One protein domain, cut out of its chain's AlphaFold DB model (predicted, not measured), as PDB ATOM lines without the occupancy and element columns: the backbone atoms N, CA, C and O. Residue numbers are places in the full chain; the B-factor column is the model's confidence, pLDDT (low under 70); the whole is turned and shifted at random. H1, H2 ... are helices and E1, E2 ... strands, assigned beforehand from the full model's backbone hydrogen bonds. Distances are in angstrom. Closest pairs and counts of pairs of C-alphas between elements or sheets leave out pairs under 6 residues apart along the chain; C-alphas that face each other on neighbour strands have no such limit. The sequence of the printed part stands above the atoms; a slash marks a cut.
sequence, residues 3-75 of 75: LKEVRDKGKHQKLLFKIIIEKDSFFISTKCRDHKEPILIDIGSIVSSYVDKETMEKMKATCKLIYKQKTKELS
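AT A GLANCE: This is residues 3 to 75 of the 75 residues of an uncharacterized protein of Clostridium tetanomorphum DSM 665 (UniProt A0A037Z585). What would one see first? A twisted sheet of four strands stands end-on to one long helix: H2 runs across the end of the sheet where E2 ends and E3 begins. The short helix H1 follows E4 at that same end, and the links from E1 to E2 and from E3 to E4 lie at the other end. What is it made of, and how large is it? The printed part has 73 residues, with four named strands and two named helices that follow along the chain as E1 E2 E3 E4 H1 H2, of mixed class; the antiparallel sheet has the order E1, E2, E3, E4. The whole is loose, with a radius of gyration of the C-alphas of 14.5 A and spans of 42 by 35 by 23 A.

HOW THE PARTS SIT: How do the strands pair? E1, residues 3 to 7, E2, residues 15 to 21, E3, residues 26 to 30, and E4, residues 39 to 42, form a meander, each strand the antiparallel neighbour and hairpin partner of the one before. Within hydrogen-bond range are N 6 and O 17 at 2.9 A for E1 and E2, N 18 and O 29 at 2.8 A for E2 and E3, and N 41 and O 28 at 2.8 A for E3 and E4. The edge strands E1 and E4 are apart. Where are the helices? H2, residues 53 to 73, only grazes the sheet with its residues 59 to 70; its closest C-alphas to E2 are those of Tyr 67 and Ile 21, 6.5 A apart. H1, residues 43 to 47, only grazes the sheet with its residues 43 to 45; its closest C-alphas to E3 are those of Ile 43 and Phe 27, 5.9 A apart. H1 and H2 are close but not clearly touching, with the C-alphas of Gly 44 and Met 56 at 7.4 A. Are the helix backbones complete? In H1 and H2 every O i to N i+4 pair is within hydrogen-bond range.

IN THESE COORDINATES: Where does the sheet begin? E1 begins at C-alpha 3, (81.921, -37.245, 37.183), and measures 13.3 A; E2 measures 17.5 A, E3 13.1 A and E4 9.7 A. Where do the helices run? H1 measures 6.1 A. H2 measures 30.6 A, from C-alpha 53 at (82.612, -40.812, 61.847) to C-alpha 73 at (91.087, -29.526, 34.660).

THE WHOLE: How far does it reach? The two C-alphas farthest apart, those of Lys 11 and Lys 53, are 43.4 A apart, and residues 49 to 54 stand free. Are there cuts, long links or weak places? The printed part has no cut and no long link. Its mean pLDDT is 91.4, and residue 75, the chain's last, is the one residue under 70.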
ATOM      1  N   LEU A   3      80.726 -36.395  37.261       90.69
ATOM      2  CA  LEU A   3      81.921 -37.245  37.183       90.69
ATOM      3  C   LEU A   3      81.807 -38.317  36.110       90.69
ATOM      4  O   LEU A   3      82.779 -38.619  35.423       90.69
ATOM      5  N   LYS A   4      80.636 -38.945  36.020       91.81
ATOM      6  CA  LYS A   4      80.414 -40.078  35.128       91.81
ATOM      7  C   LYS A   4      78.946 -40.196  34.774       91.81
ATOM      8  O   LYS A   4      78.081 -40.087  35.641       91.81
ATOM      9  N   GLU A   5      78.678 -40.489  33.511       94.00
ATOM     10  CA  GLU A   5      77.374 -40.968  33.071       94.00
ATOM     11  C   GLU A   5      77.407 -42.493  32.987       94.00
ATOM     12  O   GLU A   5      78.318 -43.075  32.395       94.00
ATOM     13  N   VAL A   6      76.421 -43.149  33.594       92.75
ATOM     14  CA  VAL A   6      76.235 -44.595  33.493       92.75
ATOM     15  C   VAL A   6      75.062 -44.845  32.562       92.75
ATOM     16  O   VAL A   6      73.945 -44.379  32.796       92.75
ATOM     17  N   ARG A   7      75.337 -45.556  31.472       93.06
ATOM     18  CA  ARG A   7      74.382 -45.878  30.411       93.06
ATOM     19  C   ARG A   7      74.214 -47.386  30.310       93.06
ATOM     20  O   ARG A   7      75.113 -48.135  30.694       93.06
ATOM     21  N   ASP A   8      73.062 -47.823  29.815       91.44
ATOM     22  CA  ASP A   8      72.880 -49.226  29.465       91.44
ATOM     23  C   ASP A   8      73.787 -49.627  28.287       91.44
ATOM     24  O   ASP A   8      74.359 -48.787  27.588       91.44
ATOM     25  N   LYS A   9      73.939 -50.937  28.082       92.06
ATOM     26  CA  LYS A   9      74.693 -51.504  26.953       92.06
ATOM     27  C   LYS A   9      73.801 -51.795  25.739       92.06
ATOM     28  O   LYS A   9      74.207 -52.524  24.839       92.06
ATOM     29  N   GLY A  10      72.564 -51.299  25.742       90.69
ATOM     30  CA  GLY A  10      71.611 -51.527  24.666       90.69
ATOM     31  C   GLY A  10      71.940 -50.693  23.429       90.69
ATOM     32  O   GLY A  10      72.771 -49.787  23.459       90.69
ATOM     33  N   LYS A  11      71.217 -50.955  22.335       88.00
ATOM     34  CA  LYS A  11      71.373 -50.242  21.052       88.00
ATOM     35  C   LYS A  11      71.305 -48.715  21.195       88.00
ATOM     36  O   LYS A  11      71.974 -48.000  20.458       88.00
ATOM     37  N   HIS A  12      70.497 -48.226  22.133       86.44
ATOM     38  CA  HIS A  12      70.254 -46.797  22.335       86.44
ATOM     39  C   HIS A  12      71.034 -46.189  23.512       86.44
ATOM     40  O   HIS A  12      70.855 -45.002  23.776       86.44
ATOM     41  N   GLN A  13      71.875 -46.969  24.208       88.12
ATOM     42  CA  GLN A  13      72.720 -46.528  25.331       88.12
ATOM     43  C   GLN A  13      72.004 -45.563  26.284       88.12
ATOM     44  O   GLN A  13      72.440 -44.424  26.528       88.12
ATOM     45  N   LYS A  14      70.839 -45.995  26.776       87.38
ATOM     46  CA  LYS A  14      69.958 -45.142  27.572       87.38
ATOM     47  C   LYS A  14      70.683 -44.726  28.848       87.38
ATOM     48  O   LYS A  14      71.300 -45.552  29.516       87.38
ATOM     49  N   LEU A  15      70.597 -43.442  29.199       89.19
ATOM     50  CA  LEU A  15      71.127 -42.944  30.467       89.19
ATOM     51  C   LEU A  15      70.372 -43.595  31.632       89.19
ATOM     52  O   LEU A  15      69.155 -43.439  31.735       89.19
ATOM     53  N   LEU A  16      71.108 -44.300  32.490       90.94
ATOM     54  CA  LEU A  16      70.583 -44.906  33.709       90.94
ATOM     55  C   LEU A  16      70.675 -43.911  34.863       90.94
ATOM     56  O   LEU A  16      69.669 -43.595  35.486       90.94
ATOM     57  N   PHE A  17      71.869 -43.377  35.113       94.25
ATOM     58  CA  PHE A  17      72.098 -42.360  36.135       94.25
ATOM     59  C   PHE A  17      73.411 -41.613  35.892       94.25
ATOM     60  O   PHE A  17      74.262 -42.031  35.100       94.25
ATOM     61  N   LYS A  18      73.588 -40.493  36.589       95.25
ATOM     62  CA  LYS A  18      74.829 -39.720  36.630       95.25
ATOM     63  C   LYS A  18      75.403 -39.752  38.035       95.25
ATOM     64  O   LYS A  18      74.663 -39.622  39.005       95.25
ATOM     65  N   ILE A  19      76.719 -39.871  38.130       94.31
ATOM     66  CA  ILE A  19      77.449 -39.616  39.369       94.31
ATOM     67  C   ILE A  19      77.809 -38.138  39.367       94.31
ATOM     68  O   ILE A  19      78.507 -37.662  38.465       94.31
ATOM     69  N   ILE A  20      77.311 -37.416  40.359       95.12
ATOM     70  CA  ILE A  20      77.578 -35.999  40.569       95.12
ATOM     71  C   ILE A  20      78.453 -35.873  41.804       95.12
ATOM     72  O   ILE A  20      78.220 -36.537  42.806       95.12
ATOM     73  N   ILE A  21      79.459 -35.015  41.731       93.38
ATOM     74  CA  ILE A  21      80.258 -34.623  42.883       93.38
ATOM     75  C   ILE A  21      80.103 -33.134  43.141       93.38
ATOM     76  O   ILE A  21      80.085 -32.318  42.207       93.38
ATOM     77  N   GLU A  22      80.013 -32.796  44.411       91.88
ATOM     78  CA  GLU A  22      80.104 -31.440  44.923       91.88
ATOM     79  C   GLU A  22      81.274 -31.349  45.900       91.88
ATOM     80  O   GLU A  22      82.065 -32.285  46.039       91.88
ATOM     81  N   LYS A  23      81.447 -30.182  46.522       88.94
ATOM     82  CA  LYS A  23      82.663 -29.866  47.269       88.94
ATOM     83  C   LYS A  23      82.960 -30.895  48.359       88.94
ATOM     84  O   LYS A  23      84.126 -31.183  48.564       88.94
ATOM     85  N   ASP A  24      81.967 -31.443  49.043       90.38
ATOM     86  CA  ASP A  24      82.142 -32.394  50.146       90.38
ATOM     87  C   ASP A  24      81.162 -33.575  50.114       90.38
ATOM     88  O   ASP A  24      81.088 -34.342  51.072       90.38
ATOM     89  N   SER A  25      80.459 -33.756  49.002       91.38
ATOM     90  CA  SER A  25      79.403 -34.750  48.845       91.38
ATOM     91  C   SER A  25      79.415 -35.349  47.442       91.38
ATOM     92  O   SER A  25      79.974 -34.786  46.493       91.38
ATOM     93  N   PHE A  26      78.796 -36.519  47.303       93.12
ATOM     94  CA  PHE A  26      78.554 -37.127  46.006       93.12
ATOM     95  C   PHE A  26      77.146 -37.704  45.943       93.12
ATOM     96  O   PHE A  26      76.635 -38.289  46.899       93.12
ATOM     97  N   PHE A  27      76.537 -37.543  44.779       95.75
ATOM     98  CA  PHE A  27      75.147 -37.862  44.536       95.75
ATOM     99  C   PHE A  27      75.016 -38.805  43.351       95.75
ATOM    100  O   PHE A  27      75.760 -38.717  42.367       95.75
ATOM    101  N   ILE A  28      74.000 -39.656  43.410       95.50
ATOM    102  CA  ILE A  28      73.466 -40.316  42.225       95.50
ATOM    103  C   ILE A  28      72.272 -39.499  41.748       95.50
ATOM    104  O   ILE A  28      71.285 -39.349  42.460       95.50
ATOM    105  N   SER A  29      72.361 -38.972  40.530       95.06
ATOM    106  CA  SER A  29      71.241 -38.325  39.853       95.06
ATOM    107  C   SER A  29      70.584 -39.306  38.898       95.06
ATOM    108  O   SER A  29      71.234 -39.817  37.983       95.06
ATOM    109  N   THR A  30      69.297 -39.567  39.093       92.81
ATOM    110  CA  THR A  30      68.522 -40.484  38.254       92.81
ATOM    111  C   THR A  30      67.199 -39.858  37.835       92.81
ATOM    112  O   THR A  30      66.604 -39.081  38.580       92.81
ATOM    113  N   LYS A  31      66.729 -40.177  36.624       86.62
ATOM    114  CA  LYS A  31      65.430 -39.719  36.120       86.62
ATOM    115  C   LYS A  31      64.446 -40.882  36.114       86.62
ATOM    116  O   LYS A  31      64.560 -41.795  35.296       86.62
ATOM    117  N   CYS A  32      63.456 -40.807  36.993       81.44
ATOM    118  CA  CYS A  32      62.344 -41.748  37.047       81.44
ATOM    119  C   CYS A  32      61.187 -41.270  36.159       81.44
ATOM    120  O   CYS A  32      61.057 -40.079  35.883       81.44
ATOM    121  N   ARG A  33      60.349 -42.201  35.688       79.38
ATOM    122  CA  ARG A  33      59.251 -41.902  34.750       79.38
ATOM    123  C   ARG A  33      58.213 -40.941  35.339       79.38
ATOM    124  O   ARG A  33      57.696 -40.103  34.610       79.38
ATOM    125  N   ASP A  34      57.986 -41.045  36.645       84.38
ATOM    126  CA  ASP A  34      56.931 -40.320  37.361       84.38
ATOM    127  C   ASP A  34      57.399 -38.974  37.935       84.38
ATOM    128  O   ASP A  34      56.617 -38.235  38.527       84.38
ATOM    129  N   HIS A  35      58.672 -38.619  37.733       81.12
ATOM    130  CA  HIS A  35      59.249 -37.372  38.224       81.12
ATOM    131  C   HIS A  35      59.651 -36.474  37.052       81.12
ATOM    132  O   HIS A  35      60.412 -36.870  36.164       81.12
ATOM    133  N   LYS A  36      59.140 -35.235  37.050       83.00
ATOM    134  CA  LYS A  36      59.520 -34.221  36.052       83.00
ATOM    135  C   LYS A  36      61.014 -33.902  36.121       83.00
ATOM    136  O   LYS A  36      61.659 -33.782  35.078       83.00
ATOM    137  N   GLU A  37      61.547 -33.812  37.334       86.94
ATOM    138  CA  GLU A  37      62.945 -33.489  37.599       86.94
ATOM    139  C   GLU A  37      63.747 -34.726  38.030       86.94
ATOM    140  O   GLU A  37      63.176 -35.673  38.580       86.94
ATOM    141  N   PRO A  38      65.068 -34.755  37.769       88.44
ATOM    142  CA  PRO A  38      65.933 -35.807  38.280       88.44
ATOM    143  C   PRO A  38      65.933 -35.836  39.809       88.44
ATOM    144  O   PRO A  38      66.070 -34.806  40.463       88.44
ATOM    145  N   ILE A  39      65.860 -37.036  40.371       91.69
ATOM    146  CA  ILE A  39      66.028 -37.259  41.803       91.69
ATOM    147  C   ILE A  39      67.525 -37.276  42.100       91.69
ATOM    148  O   ILE A  39      68.295 -37.937  41.395       91.69
ATOM    149  N   LEU A  40      67.928 -36.559  43.148       93.69
ATOM    150  CA  LEU A  40      69.277 -36.598  43.698       93.69
ATOM    151  C   LEU A  40      69.286 -37.470  44.947       93.69
ATOM    152  O   LEU A  40      68.566 -37.213  45.906       93.69
ATOM    153  N   ILE A  41      70.110 -38.506  44.914       94.44
ATOM    154  CA  ILE A  41      70.302 -39.433  46.022       94.44
ATOM    155  C   ILE A  41      71.645 -39.103  46.664       94.44
ATOM    156  O   ILE A  41      72.687 -39.308  46.037       94.44
ATOM    157  N   ASP A  42      71.614 -38.593  47.895       94.31
ATOM    158  CA  ASP A  42      72.812 -38.362  48.702       94.31
ATOM    159  C   ASP A  42      73.320 -39.684  49.279       94.31
ATOM    160  O   ASP A  42      72.717 -40.275  50.179       94.31
ATOM    161  N   ILE A  43      74.453 -40.147  48.759       94.12
ATOM    162  CA  ILE A  43      75.041 -41.403  49.211       94.12
ATOM    163  C   ILE A  43      75.654 -41.256  50.599       94.12
ATOM    164  O   ILE A  43      75.590 -42.206  51.375       94.12
ATOM    165  N   GLY A  44      76.190 -40.081  50.944       93.19
ATOM    166  CA  GLY A  44      76.746 -39.821  52.270       93.19
ATOM    167  C   GLY A  44      75.694 -40.015  53.356       93.19
ATOM    168  O   GLY A  44      75.938 -40.733  54.324       93.19
ATOM    169  N   SER A  45      74.498 -39.465  53.147       92.88
ATOM    170  CA  SER A  45      73.360 -39.670  54.049       92.88
ATOM    171  C   SER A  45      72.968 -41.147  54.175       92.88
ATOM    172  O   SER A  45      72.770 -41.621  55.292       92.88
ATOM    173  N   ILE A  46      72.931 -41.900  53.066       94.50
ATOM    174  CA  ILE A  46      72.580 -43.332  53.077       94.50
ATOM    175  C   ILE A  46      73.596 -44.158  53.862       94.50
ATOM    176  O   ILE A  46      73.199 -45.016  54.644       94.50
ATOM    177  N   VAL A  47      74.895 -43.933  53.648       94.06
ATOM    178  CA  VAL A  47      75.928 -44.765  54.279       94.06
ATOM    179  C   VAL A  47      76.237 -44.352  55.715       94.06
ATOM    180  O   VAL A  47      76.809 -45.149  56.450       94.06
ATOM    181  N   SER A  48      75.852 -43.139  56.127       94.50
ATOM    182  CA  SER A  48      76.241 -42.554  57.418       94.50
ATOM    183  C   SER A  48      75.848 -43.388  58.639       94.50
ATOM    184  O   SER A  48      76.555 -43.362  59.639       94.50
ATOM    185  N   SER A  49      74.754 -44.149  58.561       95.62
ATOM    186  CA  SER A  49      74.308 -45.042  59.637       95.62
ATOM    187  C   SER A  49      75.055 -46.377  59.687       95.62
ATOM    188  O   SER A  49      74.919 -47.110  60.663       95.62
ATOM    189  N   TYR A  50      75.831 -46.703  58.652       97.00
ATOM    190  CA  TYR A  50      76.527 -47.983  58.501       97.00
ATOM    191  C   TYR A  50      78.044 -47.871  58.673       97.00
ATOM    192  O   TYR A  50      78.735 -48.888  58.649       97.00
ATOM    193  N   VAL A  51      78.578 -46.656  58.821       96.06
ATOM    194  CA  VAL A  51      80.016 -46.406  58.954       96.06
ATOM    195  C   VAL A  51      80.296 -45.439  60.099       96.06
ATOM    196  O   VAL A  51      79.443 -44.646  60.492       96.06
ATOM    197  N   ASP A  52      81.508 -45.493  60.644       97.06
ATOM    198  CA  ASP A  52      81.920 -44.575  61.700       97.06
ATOM    199  C   ASP A  52      82.200 -43.151  61.181       97.06
ATOM    200  O   ASP A  52      82.312 -42.866  59.982       97.06
ATOM    201  N   LYS A  53      82.333 -42.222  62.133       95.94
ATOM    202  CA  LYS A  53      82.612 -40.812  61.847       95.94
ATOM    203  C   LYS A  53      83.931 -40.621  61.095       95.94
ATOM    204  O   LYS A  53      84.009 -39.747  60.234       95.94
ATOM    205  N   GLU A  54      84.962 -41.404  61.409       97.38
ATOM    206  CA  GLU A  54      86.269 -41.288  60.754       97.38
ATOM    207  C   GLU A  54      86.166 -41.633  59.264       97.38
ATOM    208  O   GLU A  54      86.685 -40.913  58.408       97.38
ATOM    209  N   THR A  55      85.432 -42.693  58.943       96.62
ATOM    210  CA  THR A  55      85.144 -43.130  57.579       96.62
ATOM    211  C   THR A  55      84.337 -42.074  56.833       96.62
ATOM    212  O   THR A  55      84.697 -41.722  55.708       96.62
ATOM    213  N   MET A  56      83.318 -41.480  57.466       95.88
ATOM    214  CA  MET A  56      82.569 -40.366  56.868       95.88
ATOM    215  C   MET A  56      83.460 -39.161  56.545       95.88
ATOM    216  O   MET A  56      83.339 -38.572  55.469       95.88
ATOM    217  N   GLU A  57      84.375 -38.786  57.438       95.75
ATOM    218  CA  GLU A  57      85.299 -37.673  57.192       95.75
ATOM    219  C   GLU A  57      86.299 -37.987  56.069       95.75
ATOM    220  O   GLU A  57      86.543 -37.132  55.209       95.75
ATOM    221  N   LYS A  58      86.806 -39.225  55.993       95.94
ATOM    222  CA  LYS A  58      87.627 -39.689  54.860       95.94
ATOM    223  C   LYS A  58      86.861 -39.580  53.542       95.94
ATOM    224  O   LYS A  58      87.398 -39.040  52.577       95.94
ATOM    225  N   MET A  59      85.593 -39.995  53.506       94.62
ATOM    226  CA  MET A  59      84.747 -39.870  52.312       94.62
ATOM    227  C   MET A  59      84.585 -38.411  51.864       94.62
ATOM    228  O   MET A  59      84.776 -38.108  50.683       94.62
ATOM    229  N   LYS A  60      84.302 -37.486  52.791       94.75
ATOM    230  CA  LYS A  60      84.217 -36.044  52.482       94.75
ATOM    231  C   LYS A  60      85.542 -35.492  51.958       94.75
ATOM    232  O   LYS A  60      85.552 -34.700  51.016       94.75
ATOM    233  N   ALA A  61      86.667 -35.893  52.554       95.50
ATOM    234  CA  ALA A  61      87.997 -35.476  52.114       95.50
ATOM    235  C   ALA A  61      88.307 -35.969  50.692       95.50
ATOM    236  O   ALA A  61      88.786 -35.190  49.863       95.50
ATOM    237  N   THR A  62      87.962 -37.219  50.376       94.62
ATOM    238  CA  THR A  62      88.056 -37.763  49.017       94.62
ATOM    239  C   THR A  62      87.186 -36.968  48.044       94.62
ATOM    240  O   THR A  62      87.664 -36.607  46.967       94.62
ATOM    241  N   CYS A  63      85.954 -36.611  48.428       94.12
ATOM    242  CA  CYS A  63      85.081 -35.798  47.579       94.12
ATOM    243  C   CYS A  63      85.705 -34.425  47.270       94.12
ATOM    244  O   CYS A  63      85.818 -34.040  46.104       94.12
ATOM    245  N   LYS A  64      86.220 -33.733  48.297       94.75
ATOM    246  CA  LYS A  64      86.937 -32.449  48.159       94.75
ATOM    247  C   LYS A  64      88.112 -32.540  47.193       94.75
ATOM    248  O   LYS A  64      88.307 -31.642  46.370       94.75
ATOM    249  N   LEU A  65      88.901 -33.608  47.298       94.88
ATOM    250  CA  LEU A  65      90.074 -33.821  46.459       94.88
ATOM    251  C   LEU A  65      89.685 -34.005  44.989       94.88
ATOM    252  O   LEU A  65      90.226 -33.304  44.132       94.88
ATOM    253  N   ILE A  66      88.715 -34.878  44.707       93.31
ATOM    254  CA  ILE A  66      88.238 -35.132  43.341       93.31
ATOM    255  C   ILE A  66      87.607 -33.865  42.750       93.31
ATOM    256  O   ILE A  66      87.913 -33.501  41.614       93.31
ATOM    257  N   TYR A  67      86.764 -33.162  43.517       93.50
ATOM    258  CA  TYR A  67      86.142 -31.912  43.079       93.50
ATOM    259  C   TYR A  67      87.206 -30.890  42.664       93.50
ATOM    260  O   TYR A  67      87.179 -30.384  41.546       93.50
ATOM    261  N   LYS A  68      88.208 -30.651  43.523       93.44
ATOM    262  CA  LYS A  68      89.299 -29.705  43.254       93.44
ATOM    263  C   LYS A  68      90.117 -30.081  42.018       93.44
ATOM    264  O   LYS A  68      90.479 -29.191  41.254       93.44
ATOM    265  N   GLN A  69      90.439 -31.363  41.836       92.69
ATOM    266  CA  GLN A  69      91.176 -31.832  40.656       92.69
ATOM    267  C   GLN A  69      90.404 -31.522  39.376       92.69
ATOM    268  O   GLN A  69      90.939 -30.904  38.463       92.69
ATOM    269  N   LYS A  70      89.117 -31.856  39.349       89.31
ATOM    270  CA  LYS A  70      88.279 -31.654  38.171       89.31
ATOM    271  C   LYS A  70      87.982 -30.186  37.881       89.31
ATOM    272  O   LYS A  70      87.946 -29.801  36.722       89.31
ATOM    273  N   THR A  71      87.819 -29.350  38.907       88.56
ATOM    274  CA  THR A  71      87.691 -27.898  38.699       88.56
ATOM    275  C   THR A  71      88.955 -27.309  38.073       88.56
ATOM    276  O   THR A  71      88.835 -26.447  37.216       88.56
ATOM    277  N   LYS A  72      90.148 -27.790  38.453       89.88
ATOM    278  CA  LYS A  72      91.415 -27.368  37.831       89.88
ATOM    279  C   LYS A  72      91.583 -27.853  36.390       89.88
ATOM    280  O   LYS A  72      92.221 -27.177  35.606       89.88
ATOM    281  N   GLU A  73      91.065 -29.029  36.048       83.06
ATOM    282  CA  GLU A  73      91.087 -29.526  34.660       83.06
ATOM    283  C   GLU A  73      90.190 -28.697  33.725       83.06
ATOM    284  O   GLU A  73      90.377 -28.722  32.513       83.06
ATOM    285  N   LEU A  74      89.195 -27.999  34.282       75.94
ATOM    286  CA  LEU A  74      88.230 -27.178  33.547       75.94
ATOM    287  C   LEU A  74      88.618 -25.688  33.476       75.94
ATOM    288  O   LEU A  74      87.899 -24.925  32.833       75.94
ATOM    289  N   SER A  75      89.694 -25.280  34.159       65.75
ATOM    290  CA  SER A  75      90.226 -23.908  34.200       65.75
ATOM    291  C   SER A  75      91.439 -23.753  33.298       65.75
ATOM    292  O   SER A  75      91.490 -22.745  32.566       65.75
TER     293      SER A  75